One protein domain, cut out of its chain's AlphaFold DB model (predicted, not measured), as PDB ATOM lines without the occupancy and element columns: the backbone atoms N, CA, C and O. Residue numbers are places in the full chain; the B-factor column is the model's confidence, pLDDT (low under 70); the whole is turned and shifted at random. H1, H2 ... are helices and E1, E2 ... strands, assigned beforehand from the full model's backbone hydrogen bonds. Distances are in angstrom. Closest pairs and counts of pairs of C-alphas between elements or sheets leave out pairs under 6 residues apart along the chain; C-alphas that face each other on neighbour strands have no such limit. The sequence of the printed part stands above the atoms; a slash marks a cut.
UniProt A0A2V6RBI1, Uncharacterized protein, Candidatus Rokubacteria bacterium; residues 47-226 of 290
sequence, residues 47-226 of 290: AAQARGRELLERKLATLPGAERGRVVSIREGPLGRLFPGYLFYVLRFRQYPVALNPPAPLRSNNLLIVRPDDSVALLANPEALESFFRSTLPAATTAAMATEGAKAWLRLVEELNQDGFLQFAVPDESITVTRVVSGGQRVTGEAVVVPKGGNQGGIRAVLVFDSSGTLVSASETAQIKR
ATOM      1  N   ALA A  47     154.167 130.259 173.277       93.12
ATOM      2  CA  ALA A  47     154.385 129.022 174.025       93.12
ATOM      3  C   ALA A  47     155.128 127.963 173.191       93.12
ATOM      4  O   ALA A  47     156.086 127.355 173.675       93.12
ATOM      5  N   ALA A  48     154.751 127.782 171.920       92.31
ATOM      6  CA  ALA A  48     155.454 126.886 171.003       92.31
ATOM      7  C   ALA A  48     156.913 127.320 170.799       92.31
ATOM      8  O   ALA A  48     157.818 126.492 170.847       92.31
ATOM      9  N   GLN A  49     157.165 128.623 170.648       92.44
ATOM     10  CA  GLN A  49     158.510 129.184 170.505       92.44
ATOM     11  C   GLN A  49     159.369 128.987 171.759       92.44
ATOM     12  O   GLN A  49     160.553 128.672 171.637       92.44
ATOM     13  N   ALA A  50     158.789 129.149 172.952       95.06
ATOM     14  CA  ALA A  50     159.477 128.894 174.213       95.06
ATOM     15  C   ALA A  50     159.866 127.412 174.346       95.06
ATOM     16  O   ALA A  50     161.035 127.106 174.579       95.06
ATOM     17  N   ARG A  51     158.924 126.495 174.083       96.12
ATOM     18  CA  ARG A  51     159.181 125.044 174.061       96.12
ATOM     19  C   ARG A  51     160.240 124.667 173.025       96.12
ATOM     20  O   ARG A  51     161.153 123.899 173.318       96.12
ATOM     21  N   GLY A  52     160.142 125.224 171.819       96.25
ATOM     22  CA  GLY A  52     161.112 125.009 170.749       96.25
ATOM     23  C   GLY A  52     162.519 125.444 171.142       96.25
ATOM     24  O   GLY A  52     163.480 124.722 170.882       96.25
ATOM     25  N   ARG A  53     162.644 126.584 171.833       96.81
ATOM     26  CA  ARG A  53     163.928 127.063 172.351       96.81
ATOM     27  C   ARG A  53     164.497 126.139 173.431       96.81
ATOM     28  O   ARG A  53     165.675 125.816 173.350       96.81
ATOM     29  N   GLU A  54     163.682 125.639 174.355       97.50
ATOM     30  CA  GLU A  54     164.133 124.674 175.371       97.50
ATOM     31  C   GLU A  54     164.642 123.363 174.736       97.50
ATOM     32  O   GLU A  54     165.711 122.854 175.079       97.50
ATOM     33  N   LEU A  55     163.902 122.812 173.766       98.19
ATOM     34  CA  LEU A  55     164.315 121.615 173.021       98.19
ATOM     35  C   LEU A  55     165.625 121.841 172.268       98.19
ATOM     36  O   LEU A  55     166.507 120.977 172.260       98.19
ATOM     37  N   LEU A  56     165.758 123.016 171.660       97.56
ATOM     38  CA  LEU A  56     166.960 123.410 170.957       97.56
ATOM     39  C   LEU A  56     168.159 123.518 171.903       97.56
ATOM     40  O   LEU A  56     169.206 122.955 171.603       97.56
ATOM     41  N   GLU A  57     168.014 124.185 173.046       97.12
ATOM     42  CA  GLU A  57     169.071 124.317 174.056       97.12
ATOM     43  C   GLU A  57     169.543 122.948 174.552       97.12
ATOM     44  O   GLU A  57     170.748 122.683 174.567       97.12
ATOM     45  N   ARG A  58     168.611 122.024 174.831       97.88
ATOM     46  CA  ARG A  58     168.950 120.629 175.160       97.88
ATOM     47  C   ARG A  58     169.763 119.957 174.060       97.88
ATOM     48  O   ARG A  58     170.741 119.275 174.355       97.88
ATOM     49  N   LYS A  59     169.390 120.143 172.790       97.56
ATOM     50  CA  LYS A  59     170.138 119.577 171.660       97.56
ATOM     51  C   LYS A  59     171.529 120.197 171.540       97.56
ATOM     52  O   LYS A  59     172.496 119.463 171.347       97.56
ATOM     53  N   LEU A  60     171.645 121.518 171.651       97.06
ATOM     54  CA  LEU A  60     172.916 122.232 171.522       97.06
ATOM     55  C   LEU A  60     173.893 121.883 172.648       97.06
ATOM     56  O   LEU A  60     175.079 121.748 172.374       97.06
ATOM     57  N   ALA A  61     173.410 121.616 173.863       97.19
ATOM     58  CA  ALA A  61     174.246 121.133 174.965       97.19
ATOM     59  C   ALA A  61     174.936 119.782 174.669       97.19
ATOM     60  O   ALA A  61     175.949 119.457 175.282       97.19
ATOM     61  N   THR A  62     174.423 118.999 173.709       96.88
ATOM     62  CA  THR A  62     175.058 117.742 173.257       96.88
ATOM     63  C   THR A  62     176.128 117.941 172.180       96.88
ATOM     64  O   THR A  62     176.772 116.975 171.776       96.88
ATOM     65  N   LEU A  63     176.311 119.169 171.688       96.12
ATOM     66  CA  LEU A  63     177.221 119.510 170.598       96.12
ATOM     67  C   LEU A  63     178.346 120.400 171.147       96.12
ATOM     68  O   LEU A  63     178.132 121.599 171.333       96.12
ATOM     69  N   PRO A  64     179.546 119.848 171.408       95.69
ATOM     70  CA  PRO A  64     180.657 120.622 171.949       95.69
ATOM     71  C   PRO A  64     180.953 121.864 171.105       95.69
ATOM     72  O   PRO A  64     181.074 121.768 169.885       95.69
ATOM     73  N   GLY A  65     181.087 123.024 171.749       95.44
ATOM     74  CA  GLY A  65     181.418 124.292 171.106       95.44
ATOM     75  C   GLY A  65     180.250 125.003 170.420       95.44
ATOM     76  O   GLY A  65     180.486 126.046 169.802       95.44
ATOM     77  N   ALA A  66     179.023 124.472 170.507       96.69
ATOM     78  CA  ALA A  66     177.812 125.125 170.015       96.69
ATOM     79  C   ALA A  66     177.454 126.397 170.802       96.69
ATOM     80  O   ALA A  66     176.869 127.313 170.233       96.69
ATOM     81  N   GLU A  67     177.861 126.490 172.071       95.06
ATOM     82  CA  GLU A  67     177.660 127.653 172.942       95.06
ATOM     83  C   GLU A  67     178.355 128.925 172.433       95.06
ATOM     84  O   GLU A  67     177.986 130.031 172.814       95.06
ATOM     85  N   ARG A  68     179.333 128.778 171.530       93.94
ATOM     86  CA  ARG A  68     180.024 129.897 170.866       93.94
ATOM     87  C   ARG A  68     179.245 130.466 169.678       93.94
ATOM     88  O   ARG A  68     179.650 131.476 169.102       93.94
ATOM     89  N   GLY A  69     178.183 129.788 169.247       94.56
ATOM     90  CA  GLY A  69     177.326 130.222 168.153       94.56
ATOM     91  C   GLY A  69     176.108 130.999 168.649       94.56
ATOM     92  O   GLY A  69     175.637 130.831 169.771       94.56
ATOM     93  N   ARG A  70     175.549 131.834 167.775       94.38
ATOM     94  CA  ARG A  70     174.318 132.584 168.030       94.38
ATOM     95  C   ARG A  70     173.131 131.889 167.379       94.38
ATOM     96  O   ARG A  70     173.147 131.621 166.179       94.38
ATOM     97  N   VAL A  71     172.078 131.667 168.159       96.25
ATOM     98  CA  VAL A  71     170.810 131.122 167.665       96.25
ATOM     99  C   VAL A  71     169.878 132.250 167.229       96.25
ATOM    100  O   VAL A  71     169.569 133.152 168.011       96.25
ATOM    101  N   VAL A  72     169.373 132.166 165.999       94.88
ATOM    102  CA  VAL A  72     168.372 133.086 165.440       94.88
ATOM    103  C   VAL A  72     167.167 132.284 164.953       94.88
ATOM    104  O   VAL A  72     167.329 131.227 164.352       94.88
ATOM    105  N   SER A  73     165.952 132.761 165.230       95.50
ATOM    106  CA  SER A  73     164.716 132.130 164.747       95.50
ATOM    107  C   SER A  73     164.401 132.580 163.321       95.50
ATOM    108  O   SER A  73     164.568 133.753 162.989       95.50
ATOM    109  N   ILE A  74     163.921 131.657 162.492       95.19
ATOM    110  CA  ILE A  74     163.481 131.907 161.118       95.19
ATOM    111  C   ILE A  74     161.952 131.795 161.122       95.19
ATOM    112  O   ILE A  74     161.410 130.693 161.112       95.19
ATOM    113  N   ARG A  75     161.250 132.931 161.216       80.19
ATOM    114  CA  ARG A  75     159.786 132.953 161.426       80.19
ATOM    115  C   ARG A  75     158.967 133.323 160.196       80.19
ATOM    116  O   ARG A  75     157.756 133.142 160.194       80.19
ATOM    117  N   GLU A  76     159.597 133.854 159.158       73.50
ATOM    118  CA  GLU A  76     158.863 134.572 158.119       73.50
ATOM    119  C   GLU A  76     158.573 133.727 156.873       73.50
ATOM    120  O   GLU A  76     159.401 132.942 156.404       73.50
ATOM    121  N   GLY A  77     157.387 133.957 156.302       83.94
ATOM    122  CA  GLY A  77     157.076 133.603 154.923       83.94
ATOM    123  C   GLY A  77     156.536 132.178 154.702       83.94
ATOM    124  O   GLY A  77     155.721 131.690 155.487       83.94
ATOM    125  N   PRO A  78     156.922 131.520 153.595       90.19
ATOM    126  CA  PRO A  78     156.377 130.225 153.160       90.19
ATOM    127  C   PRO A  78     156.569 129.063 154.142       90.19
ATOM    128  O   PRO A  78     155.795 128.109 154.120       90.19
ATOM    129  N   LEU A  79     157.574 129.134 155.024       94.69
ATOM    130  CA  LEU A  79     157.920 128.042 155.941       94.69
ATOM    131  C   LEU A  79     156.774 127.690 156.893       94.69
ATOM    132  O   LEU A  79     156.427 126.519 157.015       94.69
ATOM    133  N   GLY A  80     156.136 128.691 157.506       92.31
ATOM    134  CA  GLY A  80     155.024 128.453 158.433       92.31
ATOM    135  C   GLY A  80     153.778 127.871 157.758       92.31
ATOM    136  O   GLY A  80     153.025 127.136 158.390       92.31
ATOM    137  N   ARG A  81     153.571 128.161 156.463       92.25
ATOM    138  CA  ARG A  81     152.448 127.618 155.679       92.25
ATOM    139  C   ARG A  81     152.686 126.174 155.245       92.25
ATOM    140  O   ARG A  81     151.752 125.381 155.259       92.25
ATOM    141  N   LEU A  82     153.912 125.848 154.835       95.88
ATOM    142  CA  LEU A  82     154.258 124.526 154.304       95.88
ATOM    143  C   LEU A  82     154.592 123.502 155.387       95.88
ATOM    144  O   LEU A  82     154.380 122.312 155.177       95.88
ATOM    145  N   PHE A  83     155.100 123.954 156.533       96.12
ATOM    146  CA  PHE A  83     155.563 123.089 157.615       96.12
ATOM    147  C   PHE A  83     154.865 123.453 158.934       96.12
ATOM    148  O   PHE A  83     155.506 123.947 159.867       96.12
ATOM    149  N   PRO A  84     153.543 123.232 159.044       94.12
ATOM    150  CA  PRO A  84     152.803 123.555 160.258       94.12
ATOM    151  C   PRO A  84     153.357 122.775 161.459       94.12
ATOM    152  O   PRO A  84     153.587 121.569 161.386       94.12
ATOM    153  N   GLY A  85     153.583 123.479 162.569       94.38
ATOM    154  CA  GLY A  85     154.139 122.908 163.801       94.38
ATOM    155  C   GLY A  85     155.661 122.726 163.810       94.38
ATOM    156  O   GLY A  85     156.210 122.380 164.852       94.38
ATOM    157  N   TYR A  86     156.355 122.986 162.699       97.25
ATOM    158  CA  TYR A  86     157.814 123.021 162.675       97.25
ATOM    159  C   TYR A  86     158.321 124.399 163.103       97.25
ATOM    160  O   TYR A  86     157.747 125.428 162.744       97.25
ATOM    161  N   LEU A  87     159.438 124.424 163.827       97.25
ATOM    162  CA  LEU A  87     160.127 125.658 164.199       97.25
ATOM    163  C   LEU A  87     161.533 125.647 163.612       97.25
ATOM    164  O   LEU A  87     162.294 124.698 163.805       97.25
ATOM    165  N   PHE A  88     161.875 126.719 162.904       97.88
ATOM    166  CA  PHE A  88     163.139 126.850 162.196       97.88
ATOM    167  C   PHE A  88     164.059 127.820 162.931       97.88
ATOM    168  O   PHE A  88     163.669 128.930 163.312       97.88
ATOM    169  N   TYR A  89     165.305 127.401 163.100       98.00
ATOM    170  CA  TYR A  89     166.365 128.182 163.709       98.00
ATOM    171  C   TYR A  89     167.642 128.051 162.885       98.00
ATOM    172  O   TYR A  89     167.839 127.083 162.150       98.00
ATOM    173  N   VAL A  90     168.541 129.013 163.046       97.50
ATOM    174  CA  VAL A  90     169.912 128.934 162.553       97.50
ATOM    175  C   VAL A  90     170.875 129.148 163.713       97.50
ATOM    176  O   VAL A  90     170.732 130.103 164.476       97.50
ATOM    177  N   LEU A  91     171.856 128.257 163.847       97.56
ATOM    178  CA  LEU A  91     173.034 128.450 164.687       97.56
ATOM    179  C   LEU A  91     174.152 129.015 163.816       97.56
ATOM    180  O   LEU A  91     174.696 128.305 162.961       97.56
ATOM    181  N   ARG A  92     174.482 130.288 164.036       95.81
ATOM    182  CA  ARG A  92     175.515 131.012 163.294       95.81
ATOM    183  C   ARG A  92     176.783 131.147 164.125       95.81
ATOM    184  O   ARG A  92     176.751 131.654 165.243       95.81
ATOM    185  N   PHE A  93     177.908 130.769 163.543       94.12
ATOM    186  CA  PHE A  93     179.233 131.126 164.018       94.12
ATOM    187  C   PHE A  93     179.693 132.354 163.249       94.12
ATOM    188  O   PHE A  93     179.665 132.389 162.017       94.12
ATOM    189  N   ARG A  94     180.106 133.376 163.992       88.31
ATOM    190  CA  ARG A  94     180.564 134.641 163.428       88.31
ATOM    191  C   ARG A  94     181.700 134.391 162.430       88.31
ATOM    192  O   ARG A  94     182.713 133.821 162.807       88.31
ATOM    193  N   GLN A  95     181.550 134.825 161.177       88.25
ATOM    194  CA  GLN A  95     182.651 134.841 160.200       88.25
ATOM    195  C   GLN A  95     183.422 136.164 160.231       88.25
ATOM    196  O   GLN A  95     184.603 136.201 159.900       88.25
ATOM    197  N   TYR A  96     182.758 137.237 160.659       82.25
ATOM    198  CA  TYR A  96     183.300 138.587 160.677       82.25
ATOM    199  C   TYR A  96     182.838 139.349 161.919       82.25
ATOM    200  O   TYR A  96     181.697 139.173 162.343       82.25
ATOM    201  N   PRO A  97     183.686 140.221 162.484       73.88
ATOM    202  CA  PRO A  97     185.018 140.579 161.982       73.88
ATOM    203  C   PRO A  97     186.135 139.586 162.313       73.88
ATOM    204  O   PRO A  97     187.145 139.560 161.617       73.88
ATOM    205  N   VAL A  98     185.952 138.781 163.358       82.38
ATOM    206  CA  VAL A  98     186.857 137.685 163.707       82.38
ATOM    207  C   VAL A  98     186.094 136.387 163.525       82.38
ATOM    208  O   VAL A  98     185.068 136.173 164.184       82.38
ATOM    209  N   ALA A  99     186.588 135.557 162.607       88.12
ATOM    210  CA  ALA A  99     186.002 134.268 162.293       88.12
ATOM    211  C   ALA A  99     186.153 133.307 163.479       88.12
ATOM    212  O   ALA A  99     187.256 133.051 163.957       88.12
ATOM    213  N   LEU A 100     185.034 132.753 163.932       89.94
ATOM    214  CA  LEU A 100     185.001 131.635 164.858       89.94
ATOM    215  C   LEU A 100     185.020 130.345 164.046       89.94
ATOM    216  O   LEU A 100     184.116 130.101 163.249       89.94
ATOM    217  N   ASN A 101     186.032 129.509 164.275       92.81
ATOM    218  CA  ASN A 101     186.086 128.178 163.680       92.81
ATOM    219  C   ASN A 101     185.080 127.260 164.400       92.81
ATOM    220  O   ASN A 101     185.291 126.934 165.581       92.81
ATOM    221  N   PRO A 102     183.986 126.852 163.729       94.44
ATOM    222  CA  PRO A 102     183.032 125.927 164.313       94.44
ATOM    223  C   PRO A 102     183.692 124.547 164.469       94.44
ATOM    224  O   PRO A 102     184.477 124.137 163.611       94.44
ATOM    225  N   PRO A 103     183.418 123.826 165.565       94.12
ATOM    226  CA  PRO A 103     183.918 122.470 165.739       94.12
ATOM    227  C   PRO A 103     183.110 121.509 164.863       94.12
ATOM    228  O   PRO A 103     181.904 121.683 164.698       94.12
ATOM    229  N   ALA A 104     183.739 120.463 164.327       93.00
ATOM    230  CA  ALA A 104     183.006 119.439 163.588       93.00
ATOM    231  C   ALA A 104     181.925 118.784 164.485       93.00
ATOM    232  O   ALA A 104     182.194 118.538 165.662       93.00
ATOM    233  N   PRO A 105     180.714 118.488 163.966       93.19
ATOM    234  CA  PRO A 105     180.281 118.594 162.567       93.19
ATOM    235  C   PRO A 105     179.674 119.960 162.183       93.19
ATOM    236  O   PRO A 105     179.121 120.094 161.092       93.19
ATOM    237  N   LEU A 106     179.729 120.956 163.069       96.19
ATOM    238  CA  LEU A 106     179.134 122.268 162.836       96.19
ATOM    239  C   LEU A 106     179.896 123.040 161.754       96.19
ATOM    240  O   LEU A 106     181.117 122.953 161.615       96.19
ATOM    241  N   ARG A 107     179.149 123.836 160.993       96.06
ATOM    242  CA  ARG A 107     179.647 124.789 159.998       96.06
ATOM    243  C   ARG A 107     179.367 126.216 160.443       96.06
ATOM    244  O   ARG A 107     178.821 126.442 161.518       96.06
ATOM    245  N   SER A 108     179.749 127.198 159.628       95.12
ATOM    246  CA  SER A 108     179.525 128.605 159.968       95.12
ATOM    247  C   SER A 108     178.048 128.958 160.129       95.12
ATOM    248  O   SER A 108     177.722 129.788 160.963       95.12
ATOM    249  N   ASN A 109     177.157 128.296 159.395       97.06
ATOM    250  CA  ASN A 109     175.719 128.357 159.625       97.06
ATOM    251  C   ASN A 109     175.177 126.935 159.629       97.06
ATOM    252  O   ASN A 109     175.596 126.105 158.823       97.06
ATOM    253  N   ASN A 110     174.253 126.662 160.542       97.38
ATOM    254  CA  ASN A 110     173.632 125.356 160.681       97.38
ATOM    255  C   ASN A 110     172.141 125.556 160.888       97.38
ATOM    256  O   ASN A 110     171.746 126.270 161.811       97.38
ATOM    257  N   LEU A 111     171.322 124.926 160.056       98.25
ATOM    258  CA  LEU A 111     169.881 124.949 160.245       98.25
ATOM    259  C   LEU A 111     169.508 123.946 161.331       98.25
ATOM    260  O   LEU A 111     169.976 122.807 161.337       98.25
ATOM    261  N   LEU A 112     168.655 124.378 162.248       98.38
ATOM    262  CA  LEU A 112     168.098 123.555 163.307       98.38
ATOM    263  C   LEU A 112     166.583 123.586 163.184       98.38
ATOM    264  O   LEU A 112     165.980 124.658 163.152       98.38
ATOM    265  N   ILE A 113     165.977 122.409 163.089       98.25
ATOM    266  CA  ILE A 113     164.534 122.276 162.898       98.25
ATOM    267  C   ILE A 113     163.970 121.488 164.066       98.25
ATOM    268  O   ILE A 113     164.308 120.318 164.238       98.25
ATOM    269  N   VAL A 114     163.108 122.130 164.851       98.25
ATOM    270  CA  VAL A 114     162.290 121.449 165.855       98.25
ATOM    271  C   VAL A 114     161.048 120.932 165.147       98.25
ATOM    272  O   VAL A 114     160.327 121.698 164.503       98.25
ATOM    273  N   ARG A 115     160.838 119.624 165.217       97.81
ATOM    274  CA  ARG A 115     159.713 118.935 164.592       97.81
ATOM    275  C   ARG A 115     158.503 118.883 165.538       97.81
ATOM    276  O   ARG A 115     158.675 119.032 166.748       97.81
ATOM    277  N   PRO A 116     157.294 118.595 165.018       96.81
ATOM    278  CA  PRO A 116     156.099 118.419 165.846       96.81
ATOM    279  C   PRO A 116     156.192 117.287 166.885       96.81
ATOM    280  O   PRO A 116     155.424 117.277 167.841       96.81
ATOM    281  N   ASP A 117     157.114 116.338 166.700       96.69
ATOM    282  CA  ASP A 117     157.392 115.226 167.621       96.69
ATOM    283  C   ASP A 117     158.454 115.564 168.689       96.69
ATOM    284  O   ASP A 117     159.012 114.664 169.311       96.69
ATOM    285  N   ASP A 118     158.763 116.853 168.870       97.38
ATOM    286  CA  ASP A 118     159.820 117.397 169.732       97.38
ATOM    287  C   ASP A 118     161.260 117.008 169.357       97.38
ATOM    288  O   ASP A 118     162.213 117.405 170.037       97.38
ATOM    289  N   SER A 119     161.476 116.275 168.263       97.94
ATOM    290  CA  SER A 119     162.831 115.979 167.805       97.94
ATOM    291  C   SER A 119     163.486 117.208 167.167       97.94
ATOM    292  O   SER A 119     162.840 118.015 166.494       97.94
ATOM    293  N   VAL A 120     164.805 117.341 167.342       98.19
ATOM    294  CA  VAL A 120     165.590 118.442 166.759       98.19
ATOM    295  C   VAL A 120     166.551 117.907 165.702       98.19
ATOM    296  O   VAL A 120     167.476 117.146 166.005       98.19
ATOM    297  N   ALA A 121     166.342 118.322 164.454       97.81
ATOM    298  CA  ALA A 121     167.230 118.039 163.332       97.81
ATOM    299  C   ALA A 121     168.335 119.092 163.222       97.81
ATOM    300  O   ALA A 121     168.062 120.279 163.376       97.81
ATOM    301  N   LEU A 122     169.552 118.663 162.887       97.50
ATOM    302  CA  LEU A 122     170.664 119.529 162.495       97.50
ATOM    303  C   LEU A 122     170.932 119.322 161.002       97.50
ATOM    304  O   LEU A 122     171.316 118.222 160.605       97.50
ATOM    305  N   LEU A 123     170.751 120.361 160.190       97.50
ATOM    306  CA  LEU A 123     171.029 120.345 158.754       97.50
ATOM    307  C   LEU A 123     172.180 121.317 158.469       97.50
ATOM    308  O   LEU A 123     172.006 122.535 158.443       97.50
ATOM    309  N   ALA A 124     173.383 120.769 158.309       94.62
ATOM    310  CA  ALA A 124     174.603 121.552 158.107       94.62
ATOM    311  C   ALA A 124     174.977 121.728 156.623       94.62
ATOM    312  O   ALA A 124     175.934 122.434 156.309       94.62
ATOM    313  N   ASN A 125     174.280 121.064 155.699       94.69
ATOM    314  CA  ASN A 125     174.611 121.063 154.277       94.69
ATOM    315  C   ASN A 125     173.356 120.923 153.387       94.69
ATOM    316  O   ASN A 125     172.279 120.591 153.896       94.69
ATOM    317  N   PRO A 126     173.493 121.192 152.076       95.62
ATOM    318  CA  PRO A 126     172.400 121.079 151.111       95.62
ATOM    319  C   PRO A 126     171.761 119.692 151.046       95.62
ATOM    320  O   PRO A 126     170.545 119.574 150.941       95.62
ATOM    321  N   GLU A 127     172.553 118.630 151.180       96.88
ATOM    322  CA  GLU A 127     172.071 117.252 151.060       96.88
ATOM    323  C   GLU A 127     171.134 116.873 152.221       96.88
ATOM    324  O   GLU A 127     170.111 116.203 152.036       96.88
ATOM    325  N   ALA A 128     171.446 117.337 153.435       97.19
ATOM    326  CA  ALA A 128     170.568 117.183 154.590       97.19
ATOM    327  C   ALA A 128     169.279 118.007 154.428       97.19
ATOM    328  O   ALA A 128     168.208 117.555 154.840       97.19
ATOM    329  N   LEU A 129     169.365 119.190 153.807       98.12
ATOM    330  CA  LEU A 129     168.201 120.020 153.496       98.12
ATOM    331  C   LEU A 129     167.293 119.367 152.448       98.12
ATOM    332  O   LEU A 129     166.082 119.307 152.656       98.12
ATOM    333  N   GLU A 130     167.863 118.808 151.382       98.38
ATOM    334  CA  GLU A 130     167.129 118.028 150.381       98.38
ATOM    335  C   GLU A 130     166.397 116.860 151.037       98.38
ATOM    336  O   GLU A 130     165.190 116.696 150.857       98.38
ATOM    337  N   SER A 131     167.114 116.087 151.853       98.25
ATOM    338  CA  SER A 131     166.549 114.938 152.561       98.25
ATOM    339  C   SER A 131     165.380 115.344 153.459       98.25
ATOM    340  O   SER A 131     164.347 114.674 153.463       98.25
ATOM    341  N   PHE A 132     165.507 116.470 154.173       98.31
ATOM    342  CA  PHE A 132     164.408 117.033 154.951       98.31
ATOM    343  C   PHE A 132     163.206 117.340 154.052       98.31
ATOM    344  O   PHE A 132     162.155 116.740 154.261       98.31
ATOM    345  N   PHE A 133     163.366 118.169 153.014       98.44
ATOM    346  CA  PHE A 133     162.261 118.560 152.129       98.44
ATOM    347  C   PHE A 133     161.580 117.359 151.473       98.44
ATOM    348  O   PHE A 133     160.358 117.300 151.441       98.44
ATOM    349  N   ARG A 134     162.340 116.373 150.992       98.38
ATOM    350  CA  ARG A 134     161.763 115.167 150.383       98.38
ATOM    351  C   ARG A 134     160.901 114.366 151.356       98.38
ATOM    352  O   ARG A 134     159.947 113.727 150.931       98.38
ATOM    353  N   SER A 135     161.241 114.390 152.645       97.75
ATOM    354  CA  SER A 135     160.517 113.647 153.681       97.75
ATOM    355  C   SER A 135     159.335 114.404 154.293       97.75
ATOM    356  O   SER A 135     158.415 113.764 154.796       97.75
ATOM    357  N   THR A 136     159.356 115.741 154.287       98.00
ATOM    358  CA  THR A 136     158.397 116.557 155.051       98.00
ATOM    359  C   THR A 136     157.575 117.527 154.218       98.00
ATOM    360  O   THR A 136     156.528 117.964 154.693       98.00
ATOM    361  N   LEU A 137     158.017 117.893 153.009       98.06
ATOM    362  CA  LEU A 137     157.283 118.838 152.175       98.06
ATOM    363  C   LEU A 137     155.962 118.194 151.720       98.06
ATOM    364  O   LEU A 137     155.991 117.117 151.117       98.06
ATOM    365  N   PRO A 138     154.805 118.839 151.958       97.50
ATOM    366  CA  PRO A 138     153.533 118.355 151.438       97.50
ATOM    367  C   PRO A 138     153.542 118.266 149.909       97.50
ATOM    368  O   PRO A 138     154.219 119.045 149.237       97.50
ATOM    369  N   ALA A 139     152.739 117.356 149.355       98.06
ATOM    370  CA  ALA A 139     152.615 117.200 147.910       98.06
ATOM    371  C   ALA A 139     152.199 118.522 147.237       98.06
ATOM    372  O   ALA A 139     151.116 119.055 147.488       98.06
ATOM    373  N   ALA A 140     153.052 119.047 146.362       97.62
ATOM    374  CA  ALA A 140     152.824 120.269 145.606       97.62
ATOM    375  C   ALA A 140     152.069 119.949 144.308       97.62
ATOM    376  O   ALA A 140     152.657 119.790 143.245       97.62
ATOM    377  N   THR A 141     150.743 119.835 144.395       96.50
ATOM    378  CA  THR A 141     149.883 119.472 143.249       96.50
ATOM    379  C   THR A 141     149.526 120.656 142.347       96.50
ATOM    380  O   THR A 141     148.923 120.487 141.286       96.50
ATOM    381  N   THR A 142     149.891 121.874 142.753       97.06
ATOM    382  CA  THR A 142     149.619 123.109 142.012       97.06
ATOM    383  C   THR A 142     150.893 123.919 141.827       97.06
ATOM    384  O   THR A 142     151.803 123.879 142.653       97.06
ATOM    385  N   ALA A 143     150.937 124.731 140.765       97.25
ATOM    386  CA  ALA A 143     152.055 125.647 140.537       97.25
ATOM    387  C   ALA A 143     152.274 126.611 141.717       97.25
ATOM    388  O   ALA A 143     153.415 126.873 142.071       97.25
ATOM    389  N   ALA A 144     151.201 127.075 142.368       97.06
ATOM    390  CA  ALA A 144     151.301 127.941 143.541       97.06
ATOM    391  C   ALA A 144     152.002 127.243 144.720       97.06
ATOM    392  O   ALA A 144     152.911 127.815 145.315       97.06
ATOM    393  N   MET A 145     151.642 125.989 145.021       97.31
ATOM    394  CA  MET A 145     152.316 125.211 146.072       97.31
ATOM    395  C   MET A 145     153.780 124.931 145.728       97.31
ATOM    396  O   MET A 145     154.646 125.030 146.593       97.31
ATOM    397  N   ALA A 146     154.068 124.625 144.461       98.00
ATOM    398  CA  ALA A 146     155.426 124.373 143.998       98.00
ATOM    399  C   ALA A 146     156.305 125.641 144.101       98.00
ATOM    400  O   ALA A 146     157.454 125.569 144.539       98.00
ATOM    401  N   THR A 147     155.742 126.815 143.786       98.12
ATOM    402  CA  THR A 147     156.373 128.129 143.995       98.12
ATOM    403  C   THR A 147     156.655 128.398 145.471       98.12
ATOM    404  O   THR A 147     157.770 128.787 145.813       98.12
ATOM    405  N   GLU A 148     155.690 128.161 146.363       97.50
ATOM    406  CA  GLU A 148     155.903 128.311 147.809       97.50
ATOM    407  C   GLU A 148     157.018 127.380 148.306       97.50
ATOM    408  O   GLU A 148     157.869 127.803 149.091       97.50
ATOM    409  N   GLY A 149     157.063 126.137 147.806       97.81
ATOM    410  CA  GLY A 149     158.128 125.178 148.104       97.81
ATOM    411  C   GLY A 149     159.508 125.692 147.694       97.81
ATOM    412  O   GLY A 149     160.452 125.619 148.480       97.81
ATOM    413  N   ALA A 150     159.623 126.287 146.503       98.31
ATOM    414  CA  ALA A 150     160.867 126.899 146.038       98.31
ATOM    415  C   ALA A 150     161.274 128.124 146.874       98.31
ATOM    416  O   ALA A 150     162.452 128.272 147.197       98.31
ATOM    417  N   LYS A 151     160.324 128.974 147.284       97.75
ATOM    418  CA  LYS A 151     160.610 130.107 148.179       97.75
ATOM    419  C   LYS A 151     161.088 129.640 149.558       97.75
ATOM    420  O   LYS A 151     162.049 130.193 150.086       97.75
ATOM    421  N   ALA A 152     160.456 128.612 150.131       97.88
ATOM    422  CA  ALA A 152     160.893 128.006 151.392       97.88
ATOM    423  C   ALA A 152     162.306 127.416 151.285       97.88
ATOM    424  O   ALA A 152     163.126 127.626 152.178       97.88
ATOM    425  N   TRP A 153     162.594 126.715 150.185       98.38
ATOM    426  CA  TRP A 153     163.925 126.184 149.894       98.38
ATOM    427  C   TRP A 153     164.971 127.300 149.840       98.38
ATOM    428  O   TRP A 153     165.941 127.269 150.596       98.38
ATOM    429  N   LEU A 154     164.745 128.321 149.004       98.00
ATOM    430  CA  LEU A 154     165.658 129.457 148.853       98.00
ATOM    431  C   LEU A 154     165.906 130.158 150.188       98.00
ATOM    432  O   LEU A 154     167.063 130.360 150.546       98.00
ATOM    433  N   ARG A 155     164.856 130.421 150.977       97.25
ATOM    434  CA  ARG A 155     164.988 131.060 152.292       97.25
ATOM    435  C   ARG A 155     165.936 130.306 153.229       97.25
ATOM    436  O   ARG A 155     166.678 130.930 153.981       97.25
ATOM    437  N   LEU A 156     165.916 128.974 153.208       97.75
ATOM    438  CA  LEU A 156     166.792 128.152 154.049       97.75
ATOM    439  C   LEU A 156     168.210 128.033 153.471       97.75
ATOM    440  O   LEU A 156     169.183 128.060 154.222       97.75
ATOM    441  N   VAL A 157     168.354 127.968 152.148       97.69
ATOM    442  CA  VAL A 157     169.670 127.946 151.490       97.69
ATOM    443  C   VAL A 157     170.405 129.287 151.630       97.69
ATOM    444  O   VAL A 157     171.630 129.297 151.780       97.69
ATOM    445  N   GLU A 158     169.692 130.415 151.651       97.25
ATOM    446  CA  GLU A 158     170.254 131.732 151.990       97.25
ATOM    447  C   GLU A 158     170.978 131.698 153.339       97.25
ATOM    448  O   GLU A 158     172.093 132.202 153.458       97.25
ATOM    449  N   GLU A 159     170.376 131.060 154.346       96.75
ATOM    450  CA  GLU A 159     170.964 130.928 155.680       96.75
ATOM    451  C   GLU A 159     172.233 130.074 155.671       96.75
ATOM    452  O   GLU A 159     173.208 130.419 156.337       96.75
ATOM    453  N   LEU A 160     172.274 129.001 154.871       96.44
ATOM    454  CA  LEU A 160     173.482 128.182 154.712       96.44
ATOM    455  C   LEU A 160     174.632 128.954 154.042       96.44
ATOM    456  O   LEU A 160     175.801 128.691 154.333       96.44
ATOM    457  N   ASN A 161     174.314 129.932 153.190       96.06
ATOM    458  CA  ASN A 161     175.287 130.746 152.451       96.06
ATOM    459  C   ASN A 161     175.618 132.095 153.113       96.06
ATOM    460  O   ASN A 161     176.508 132.809 152.641       96.06
ATOM    461  N   GLN A 162     174.924 132.446 154.193       93.50
ATOM    462  CA  GLN A 162     175.072 133.713 154.897       93.50
ATOM    463  C   GLN A 162     176.478 133.884 155.504       93.50
ATOM    464  O   GLN A 162     177.100 132.932 155.964       93.50
ATOM    465  N   ASP A 163     176.983 135.114 155.555       89.50
ATOM    466  CA  ASP A 163     178.232 135.468 156.251       89.50
ATOM    467  C   ASP A 163     178.046 136.579 157.303       89.50
ATOM    468  O   ASP A 163     179.011 137.036 157.914       89.50
ATOM    469  N   GLY A 164     176.798 137.005 157.519       86.19
ATOM    470  CA  GLY A 164     176.395 138.114 158.382       86.19
ATOM    471  C   GLY A 164     176.209 139.442 157.638       86.19
ATOM    472  O   GLY A 164     175.594 140.349 158.191       86.19
ATOM    473  N   PHE A 165     176.693 139.555 156.398       87.69
ATOM    474  CA  PHE A 165     176.672 140.783 155.591       87.69
ATOM    475  C   PHE A 165     175.856 140.649 154.305       87.69
ATOM    476  O   PHE A 165     175.528 141.662 153.680       87.69
ATOM    477  N   LEU A 166     175.564 139.426 153.866       93.06
ATOM    478  CA  LEU A 166     174.755 139.203 152.678       93.06
ATOM    479  C   LEU A 166     173.295 139.529 152.984       93.06
ATOM    480  O   LEU A 166     172.715 139.062 153.963       93.06
ATOM    481  N   GLN A 167     172.692 140.318 152.110       94.62
ATOM    482  CA  GLN A 167     171.254 140.530 152.076       94.62
ATOM    483  C   GLN A 167     170.756 139.893 150.790       94.62
ATOM    484  O   GLN A 167     171.341 140.119 149.732       94.62
ATOM    485  N   PHE A 168     169.717 139.076 150.894       96.69
ATOM    486  CA  PHE A 168     169.120 138.392 149.757       96.69
ATOM    487  C   PHE A 168     167.716 138.930 149.517       96.69
ATOM    488  O   PHE A 168     167.025 139.339 150.451       96.69
ATOM    489  N   ALA A 169     167.310 138.919 148.257       96.56
ATOM    490  CA  ALA A 169     165.940 139.119 147.835       96.56
ATOM    491  C   ALA A 169     165.555 137.966 146.908       96.56
ATOM    492  O   ALA A 169     166.368 137.531 146.095       96.56
ATOM    493  N   VAL A 170     164.314 137.500 147.002       96.75
ATOM    494  CA  VAL A 170     163.750 136.499 146.088       96.75
ATOM    495  C   VAL A 170     162.648 137.189 145.286       96.75
ATOM    496  O   VAL A 170     161.524 137.282 145.782       96.75
ATOM    497  N   PRO A 171     162.949 137.736 144.095       96.38
ATOM    498  CA  PRO A 171     161.932 138.345 143.245       96.38
ATOM    499  C   PRO A 171     160.931 137.279 142.792       96.38
ATOM    500  O   PRO A 171     161.339 136.187 142.384       96.38
ATOM    501  N   ASP A 172     159.633 137.570 142.842       94.62
ATOM    502  CA  ASP A 172     158.590 136.606 142.465       94.62
ATOM    503  C   ASP A 172     158.722 136.177 140.996       94.62
ATOM    504  O   ASP A 172     158.548 135.006 140.663       94.62
ATOM    505  N   GLU A 173     159.123 137.107 140.131       96.31
ATOM    506  CA  GLU A 173     159.388 136.893 138.711       96.31
ATOM    507  C   GLU A 173     160.592 135.980 138.433       96.31
ATOM    508  O   GLU A 173     160.727 135.463 137.324       96.31
ATOM    509  N   SER A 174     161.458 135.748 139.425       96.94
ATOM    510  CA  SER A 174     162.577 134.808 139.290       96.94
ATOM    511  C   SER A 174     162.126 133.347 139.362       96.94
ATOM    512  O   SER A 174     162.886 132.448 138.986       96.94
ATOM    513  N   ILE A 175     160.900 133.091 139.836       98.44
ATOM    514  CA  ILE A 175     160.379 131.743 140.035       98.44
ATOM    515  C   ILE A 175     159.536 131.326 138.836       98.44
ATOM    516  O   ILE A 175     158.495 131.901 138.534       98.44
ATOM    517  N   THR A 176     159.976 130.268 138.163       98.44
ATOM    518  CA  THR A 176     159.301 129.699 136.996       98.44
ATOM    519  C   THR A 176     158.908 128.257 137.273       98.44
ATOM    520  O   THR A 176     159.733 127.450 137.701       98.44
ATOM    521  N   VAL A 177     157.652 127.914 136.982       98.44
ATOM    522  CA  VAL A 177     157.129 126.545 137.073       98.44
ATOM    523  C   VAL A 177     156.865 126.020 135.667       98.44
ATOM    524  O   VAL A 177     156.122 126.620 134.895       98.44
ATOM    525  N   THR A 178     157.445 124.869 135.340       98.19
ATOM    526  CA  THR A 178     157.261 124.183 134.054       98.19
ATOM    527  C   THR A 178     156.751 122.766 134.283       98.19
ATOM    528  O   THR A 178     157.094 122.130 135.279       98.19
ATOM    529  N   ARG A 179     155.912 122.251 133.379       96.69
ATOM    530  CA  ARG A 179     155.529 120.832 133.398       96.69
ATOM    531  C   ARG A 179     156.617 120.005 132.726       96.69
ATOM    532  O   ARG A 179     157.111 120.390 131.669       96.69
ATOM    533  N   VAL A 180     156.966 118.870 133.319       94.12
ATOM    534  CA  VAL A 180     157.866 117.891 132.692       94.12
ATOM    535  C   VAL A 180     157.057 116.833 131.943       94.12
ATOM    536  O   VAL A 180     155.913 116.554 132.291       94.12
ATOM    537  N   VAL A 181     157.656 116.230 130.910       89.06
ATOM    538  CA  VAL A 181     156.999 115.237 130.032       89.06
ATOM    539  C   VAL A 181     156.437 114.046 130.821       89.06
ATOM    540  O   VAL A 181     155.399 113.505 130.460       89.06
ATOM    541  N   SER A 182     157.072 113.682 131.936       87.75
ATOM    542  CA  SER A 182     156.625 112.625 132.851       87.75
ATOM    543  C   SER A 182     155.373 112.970 133.674       87.75
ATOM    544  O   SER A 182     154.950 112.158 134.490       87.75
ATOM    545  N   GLY A 183     154.779 114.156 133.500       89.50
ATOM    546  CA  GLY A 183     153.555 114.577 134.192       89.50
ATOM    547  C   GLY A 183     153.770 115.302 135.525       89.50
ATOM    548  O   GLY A 183     152.794 115.721 136.139       89.50
ATOM    549  N   GLY A 184     155.018 115.480 135.962       95.62
ATOM    550  CA  GLY A 184     155.379 116.261 137.148       95.62
ATOM    551  C   GLY A 184     155.619 117.752 136.885       95.62
ATOM    552  O   GLY A 184     155.314 118.286 135.810       95.62
ATOM    553  N   GLN A 185     156.235 118.428 137.856       98.19
ATOM    554  CA  GLN A 185     156.591 119.849 137.772       98.19
ATOM    555  C   GLN A 185     158.086 120.064 138.018       98.19
ATOM    556  O   GLN A 185     158.679 119.462 138.904       98.19
ATOM    557  N   ARG A 186     158.702 120.972 137.261       98.50
ATOM    558  CA  ARG A 186     160.043 121.496 137.524       98.50
ATOM    559  C   ARG A 186     159.925 122.972 137.866       98.50
ATOM    560  O   ARG A 186     159.428 123.753 137.052       98.50
ATOM    561  N   VAL A 187     160.409 123.340 139.045       98.56
ATOM    562  CA  VAL A 187     160.453 124.720 139.523       98.56
ATOM    563  C   VAL A 187     161.894 125.195 139.527       98.56
ATOM    564  O   VAL A 187     162.774 124.515 140.049       98.56
ATOM    565  N   THR A 188     162.138 126.363 138.952       98.62
ATOM    566  CA  THR A 188     163.411 127.077 139.071       98.62
ATOM    567  C   THR A 188     163.164 128.395 139.781       98.62
ATOM    568  O   THR A 188     162.159 129.036 139.495       98.62
ATOM    569  N   GLY A 189     164.060 128.809 140.671       98.44
ATOM    570  CA  GLY A 189     163.971 130.095 141.368       98.44
ATOM    571  C   GLY A 189     165.349 130.666 141.673       98.44
ATOM    572  O   GLY A 189     166.341 129.931 141.630       98.44
ATOM    573  N   GLU A 190     165.422 131.960 141.983       98.50
ATOM    574  CA  GLU A 190     166.690 132.628 142.281       98.50
ATOM    575  C   GLU A 190     166.574 133.567 143.490       98.50
ATOM    576  O   GLU A 190     165.696 134.424 143.547       98.50
ATOM    577  N   ALA A 191     167.484 133.420 144.455       98.31
ATOM    578  CA  ALA A 191     167.724 134.418 145.493       98.31
ATOM    579  C   ALA A 191     168.901 135.299 145.065       98.31
ATOM    580  O   ALA A 191     170.030 134.823 144.933       98.31
ATOM    581  N   VAL A 192     168.650 136.583 144.841       98.38
ATOM    582  CA  VAL A 192     169.638 137.554 144.366       98.38
ATOM    583  C   VAL A 192     170.238 138.295 145.555       98.38
ATOM    584  O   VAL A 192     169.527 138.748 146.450       98.38
ATOM    585  N   VAL A 193     171.561 138.444 145.565       98.12
ATOM    586  CA  VAL A 193     172.258 139.255 146.565       98.12
ATOM    587  C   VAL A 193     171.986 140.733 146.288       98.12
ATOM    588  O   VAL A 193     172.314 141.232 145.213       98.12
ATOM    589  N   VAL A 194     171.441 141.447 147.274       97.00
ATOM    590  CA  VAL A 194     171.238 142.898 147.217       97.00
ATOM    591  C   VAL A 194     172.609 143.583 147.128       97.00
ATOM    592  O   VAL A 194     173.420 143.435 148.053       97.00
ATOM    593  N   PRO A 195     172.908 144.329 146.045       94.81
ATOM    594  CA  PRO A 195     174.233 144.902 145.853       94.81
ATOM    595  C   PRO A 195     174.575 145.954 146.914       94.81
ATOM    596  O   PRO A 195     174.069 147.073 146.895       94.81
ATOM    597  N   LYS A 196     175.465 145.602 147.848       88.50
ATOM    598  CA  LYS A 196     175.965 146.501 148.900       88.50
ATOM    599  C   LYS A 196     177.405 146.146 149.258       88.50
ATOM    600  O   LYS A 196     177.731 144.976 149.439       88.50
ATOM    601  N   GLY A 197     178.292 147.141 149.335       84.31
ATOM    602  CA  GLY A 197     179.692 146.932 149.741       84.31
ATOM    603  C   GLY A 197     180.497 145.985 148.835       84.31
ATOM    604  O   GLY A 197     181.433 145.340 149.299       84.31
ATOM    605  N   GLY A 198     180.116 145.857 147.558       91.69
ATOM    606  CA  GLY A 198     180.720 144.917 146.603       91.69
ATOM    607  C   GLY A 198     180.136 143.498 146.629       91.69
ATOM    608  O   GLY A 198     180.620 142.641 145.891       91.69
ATOM    609  N   ASN A 199     179.116 143.241 147.457       94.75
ATOM    610  CA  ASN A 199     178.333 142.007 147.403       94.75
ATOM    611  C   ASN A 199     177.554 141.937 146.085       94.75
ATOM    612  O   ASN A 199     176.938 142.924 145.696       94.75
ATOM    613  N   GLN A 200     177.567 140.785 145.419       97.50
ATOM    614  CA  GLN A 200     176.779 140.537 144.209       97.50
ATOM    615  C   GLN A 200     176.620 139.033 143.949       97.50
ATOM    616  O   GLN A 200     177.294 138.209 144.573       97.50
ATOM    617  N   GLY A 201     175.780 138.692 142.972       97.88
ATOM    618  CA  GLY A 201     175.520 137.317 142.553       97.88
ATOM    619  C   GLY A 201     174.210 136.778 143.117       97.88
ATOM    620  O   GLY A 201     173.314 137.553 143.451       97.88
ATOM    621  N   GLY A 202     174.091 135.459 143.227       98.12
ATOM    622  CA  GLY A 202     172.848 134.838 143.667       98.12
ATOM    623  C   GLY A 202     172.947 133.339 143.907       98.12
ATOM    624  O   GLY A 202     173.998 132.719 143.732       98.12
ATOM    625  N   ILE A 203     171.827 132.772 144.331       98.69
ATOM    626  CA  ILE A 203     171.619 131.348 144.563       98.69
ATOM    627  C   ILE A 203     170.488 130.917 143.644       98.69
ATOM    628  O   ILE A 203     169.354 131.361 143.801       98.69
ATOM    629  N   ARG A 204     170.787 130.031 142.697       98.62
ATOM    630  CA  ARG A 204     169.782 129.427 141.826       98.62
ATOM    631  C   ARG A 204     169.360 128.087 142.395       98.62
ATOM    632  O   ARG A 204     170.221 127.249 142.629       98.62
ATOM    633  N   ALA A 205     168.062 127.866 142.548       98.62
ATOM    634  CA  ALA A 205     167.496 126.597 142.981       98.62
ATOM    635  C   ALA A 205     166.705 125.921 141.859       98.62
ATOM    636  O   ALA A 205     166.073 126.580 141.027       98.62
ATOM    637  N   VAL A 206     166.721 124.590 141.863       98.69
ATOM    638  CA  VAL A 206     165.911 123.732 140.999       98.69
ATOM    639  C   VAL A 206     165.267 122.652 141.857       98.69
ATOM    640  O   VAL A 206     165.972 121.854 142.472       98.69
ATOM    641  N   LEU A 207     163.938 122.609 141.857       98.75
ATOM    642  CA  LEU A 207     163.138 121.574 142.506       98.75
ATOM    643  C   LEU A 207     162.387 120.785 141.433       98.75
ATOM    644  O   LEU A 207     161.845 121.360 140.484       98.75
ATOM    645  N   VAL A 208     162.348 119.465 141.579       98.50
ATOM    646  CA  VAL A 208     161.633 118.566 140.669       98.50
ATOM    647  C   VAL A 208     160.629 117.755 141.468       98.50
ATOM    648  O   VAL A 208     160.995 117.049 142.403       98.50
ATOM    649  N   PHE A 209     159.371 117.848 141.063       98.50
ATOM    650  CA  PHE A 209     158.238 117.127 141.616       98.50
ATOM    651  C   PHE A 209     157.753 116.084 140.611       98.50
ATOM    652  O   PHE A 209     157.756 116.337 139.402       98.50
ATOM    653  N   ASP A 210     157.322 114.924 141.096       98.12
ATOM    654  CA  ASP A 210     156.676 113.911 140.261       98.12
ATOM    655  C   ASP A 210     155.205 114.261 139.963       98.12
ATOM    656  O   ASP A 210     154.704 115.329 140.323       98.12
ATOM    657  N   SER A 211     154.493 113.366 139.277       97.31
ATOM    658  CA  SER A 211     153.082 113.551 138.915       97.31
ATOM    659  C   SER A 211     152.119 113.568 140.107       97.31
ATOM    660  O   SER A 211     150.978 113.994 139.953       97.31
ATOM    661  N   SER A 212     152.548 113.100 141.283       97.25
ATOM    662  CA  SER A 212     151.784 113.197 142.535       97.25
ATOM    663  C   SER A 212     152.035 114.513 143.278       97.25
ATOM    664  O   SER A 212     151.366 114.795 144.269       97.25
ATOM    665  N   GLY A 213     152.980 115.330 142.799       97.75
ATOM    666  CA  GLY A 213     153.452 116.522 143.495       97.75
ATOM    667  C   GLY A 213     154.474 116.215 144.592       97.75
ATOM    668  O   GLY A 213     154.801 117.108 145.370       97.75
ATOM    669  N   THR A 214     154.994 114.987 144.685       98.31
ATOM    670  CA  THR A 214     156.034 114.633 145.662       98.31
ATOM    671  C   THR A 214     157.384 115.150 145.179       98.31
ATOM    672  O   THR A 214     157.724 115.001 144.003       98.31
ATOM    673  N   LEU A 215     158.170 115.762 146.071       98.50
ATOM    674  CA  LEU A 215     159.507 116.243 145.728       98.50
ATOM    675  C   LEU A 215     160.454 115.057 145.486       98.50
ATOM    676  O   LEU A 215     160.747 114.269 146.387       98.50
ATOM    677  N   VAL A 216     160.972 114.963 144.266       98.12
ATOM    678  CA  VAL A 216     161.920 113.923 143.846       98.12
ATOM    679  C   VAL A 216     163.353 114.360 144.112       98.12
ATOM    680  O   VAL A 216     164.141 113.566 144.619       98.12
ATOM    681  N   SER A 217     163.678 115.610 143.783       98.25
ATOM    682  CA  SER A 217     165.016 116.168 143.976       98.25
ATOM    683  C   SER A 217     164.977 117.675 144.170       98.25
ATOM    684  O   SER A 217     164.156 118.360 143.548       98.25
ATOM    685  N   ALA A 218     165.923 118.194 144.940       98.44
ATOM    686  CA  ALA A 218     166.179 119.621 145.059       98.44
ATOM    687  C   ALA A 218     167.683 119.886 145.005       98.44
ATOM    688  O   ALA A 218     168.477 119.136 145.557       98.44
ATOM    689  N   SER A 219     168.073 120.943 144.305       98.06
ATOM    690  CA  SER A 219     169.478 121.315 144.154       98.06
ATOM    691  C   SER A 219     169.621 122.817 144.025       98.06
ATOM    692  O   SER A 219     168.710 123.497 143.539       98.06
ATOM    693  N   GLU A 220     170.785 123.325 144.391       98.12
ATOM    694  CA  GLU A 220     171.148 124.714 144.201       98.12
ATOM    695  C   GLU A 220     172.543 124.893 143.606       98.12
ATOM    696  O   GLU A 220     173.433 124.049 143.697       98.12
ATOM    697  N   THR A 221     172.756 126.061 143.015       98.19
ATOM    698  CA  THR A 221     174.082 126.575 142.697       98.19
ATOM    699  C   THR A 221     174.192 127.990 143.237       98.19
ATOM    700  O   THR A 221     173.433 128.874 142.843       98.19
ATOM    701  N   ALA A 222     175.158 128.206 144.127       97.81
ATOM    702  CA  ALA A 222     175.477 129.520 144.665       97.81
ATOM    703  C   ALA A 222     176.649 130.136 143.888       97.81
ATOM    704  O   ALA A 222     177.752 129.593 143.859       97.81
ATOM    705  N   GLN A 223     176.413 131.294 143.275       98.00
ATOM    706  CA  GLN A 223     177.427 132.111 142.611       98.00
ATOM    707  C   GLN A 223     177.473 133.470 143.299       98.00
ATOM    708  O   GLN A 223     176.984 134.470 142.779       98.00
ATOM    709  N   ILE A 224     178.022 133.494 144.512       97.50
ATOM    710  CA  ILE A 224     178.072 134.691 145.351       97.50
ATOM    711  C   ILE A 224     179.486 135.261 145.322       97.50
ATOM    712  O   ILE A 224     180.448 134.590 145.697       97.50
ATOM    713  N   LYS A 225     179.609 136.536 144.955       96.75
ATOM    714  CA  LYS A 225     180.833 137.306 145.171       96.75
ATOM    715  C   LYS A 225     180.655 138.133 146.434       96.75
ATOM    716  O   LYS A 225     179.841 139.057 146.483       96.75
ATOM    717  N   ARG A 226     181.434 137.796 147.457       93.94
ATOM    718  CA  ARG A 226     181.492 138.569 148.696       93.94
ATOM    719  C   ARG A 226     182.257 139.863 148.433       93.94
ATOM    720  O   ARG A 226     183.329 139.850 147.830       93.94
TER     721      ARG A 226
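Overview. This is residues 47 to 226 of the 290 residues of an uncharacterized protein of Candidatus Rokubacteria bacterium (UniProt A0A2V6RBI1). Two four-stranded sheets stand with H4 and H3 between them, and H1 covers the far face of the sheet E1 to E4. H4 packs along its whole length on the sheet E5 to E8, whose other face is bare of named helices, but reaches the first sheet with residues 155 to 161. The printed part has 180 residues, in the order H1 E1 H2 E2 E3 E4 H3 H4 E5 E6 E7 E8; both sheets are antiparallel, in chain order, and the class is mixed. It is compact, with a radius of gyration of the C-alphas of 16.6 A and spans of 49 by 43 by 27 A.

Arrangement. Begin with the meander, each strand the antiparallel neighbour of the one before, of E5 (residues 176 to 179), E6 (185 to 193), E7 (200 to 209) and E8 (215 to 225). Look for N 178 and O 186 at 2.8 A, N 187 and O 207 at 2.8 A, and N 206 and O 219 at 2.8 A, within hydrogen-bond range. H4 (residues 143 to 161) and H3 (126 to 136) are on the same face, which gives two layers. H4 has a height of 8.1 A and runs slantwise to the strands, at 38 degrees to E6 on the local plane; its closest C-alphas to E6 are Leu 154 and Ala 191, 6.3 A. H3, at a height of 7.3 A, lies over E8; its closest C-alphas to E8 are Arg 134 and Leu 215, 5.3 A. Outward comes the sheet of E1 (70 to 74), E2 (87 to 92), E3 (109 to 114) and E4 (120 to 123), E2 to E4 a second meander. Find N 72 and O 90 at 2.9 A, N 89 and O 112 at 2.8 A, and N 113 and O 121 at 3.0 A. Three layers form here: H3 and H4 on one face, H1 (47 to 60) on the other, at a height of 8.5 A. C-alphas Gly 52 and Val 114, 6.2 A, are the closest of H1 and E3. H2 (78 to 82) only grazes this sheet and touches H4 with residues 148 to 152 alone, Pro 78 and Ala 152 having the closest C-alphas, 5.3 A. In H1, H2 and H3 every O i to N i+4 pair is within hydrogen-bond range; in H4, 14 of 15 are.

Along the chain. Find C-alpha 143 at (152.055, 125.647, 140.537); H4 runs 26.6 A to C-alpha 161. E7 and E8 measure 30.0 A each, E6 26.4 A, H1 19.9 A; E8 ends at (180.833, 137.306, 145.171).

Size, cuts and confidence. The farthest C-alphas, Val 98 and Val 181, are 50.3 A apart. The printed part has no cut. The links E2 to E3 and H4 to E5 are long. No printed residue is under 70.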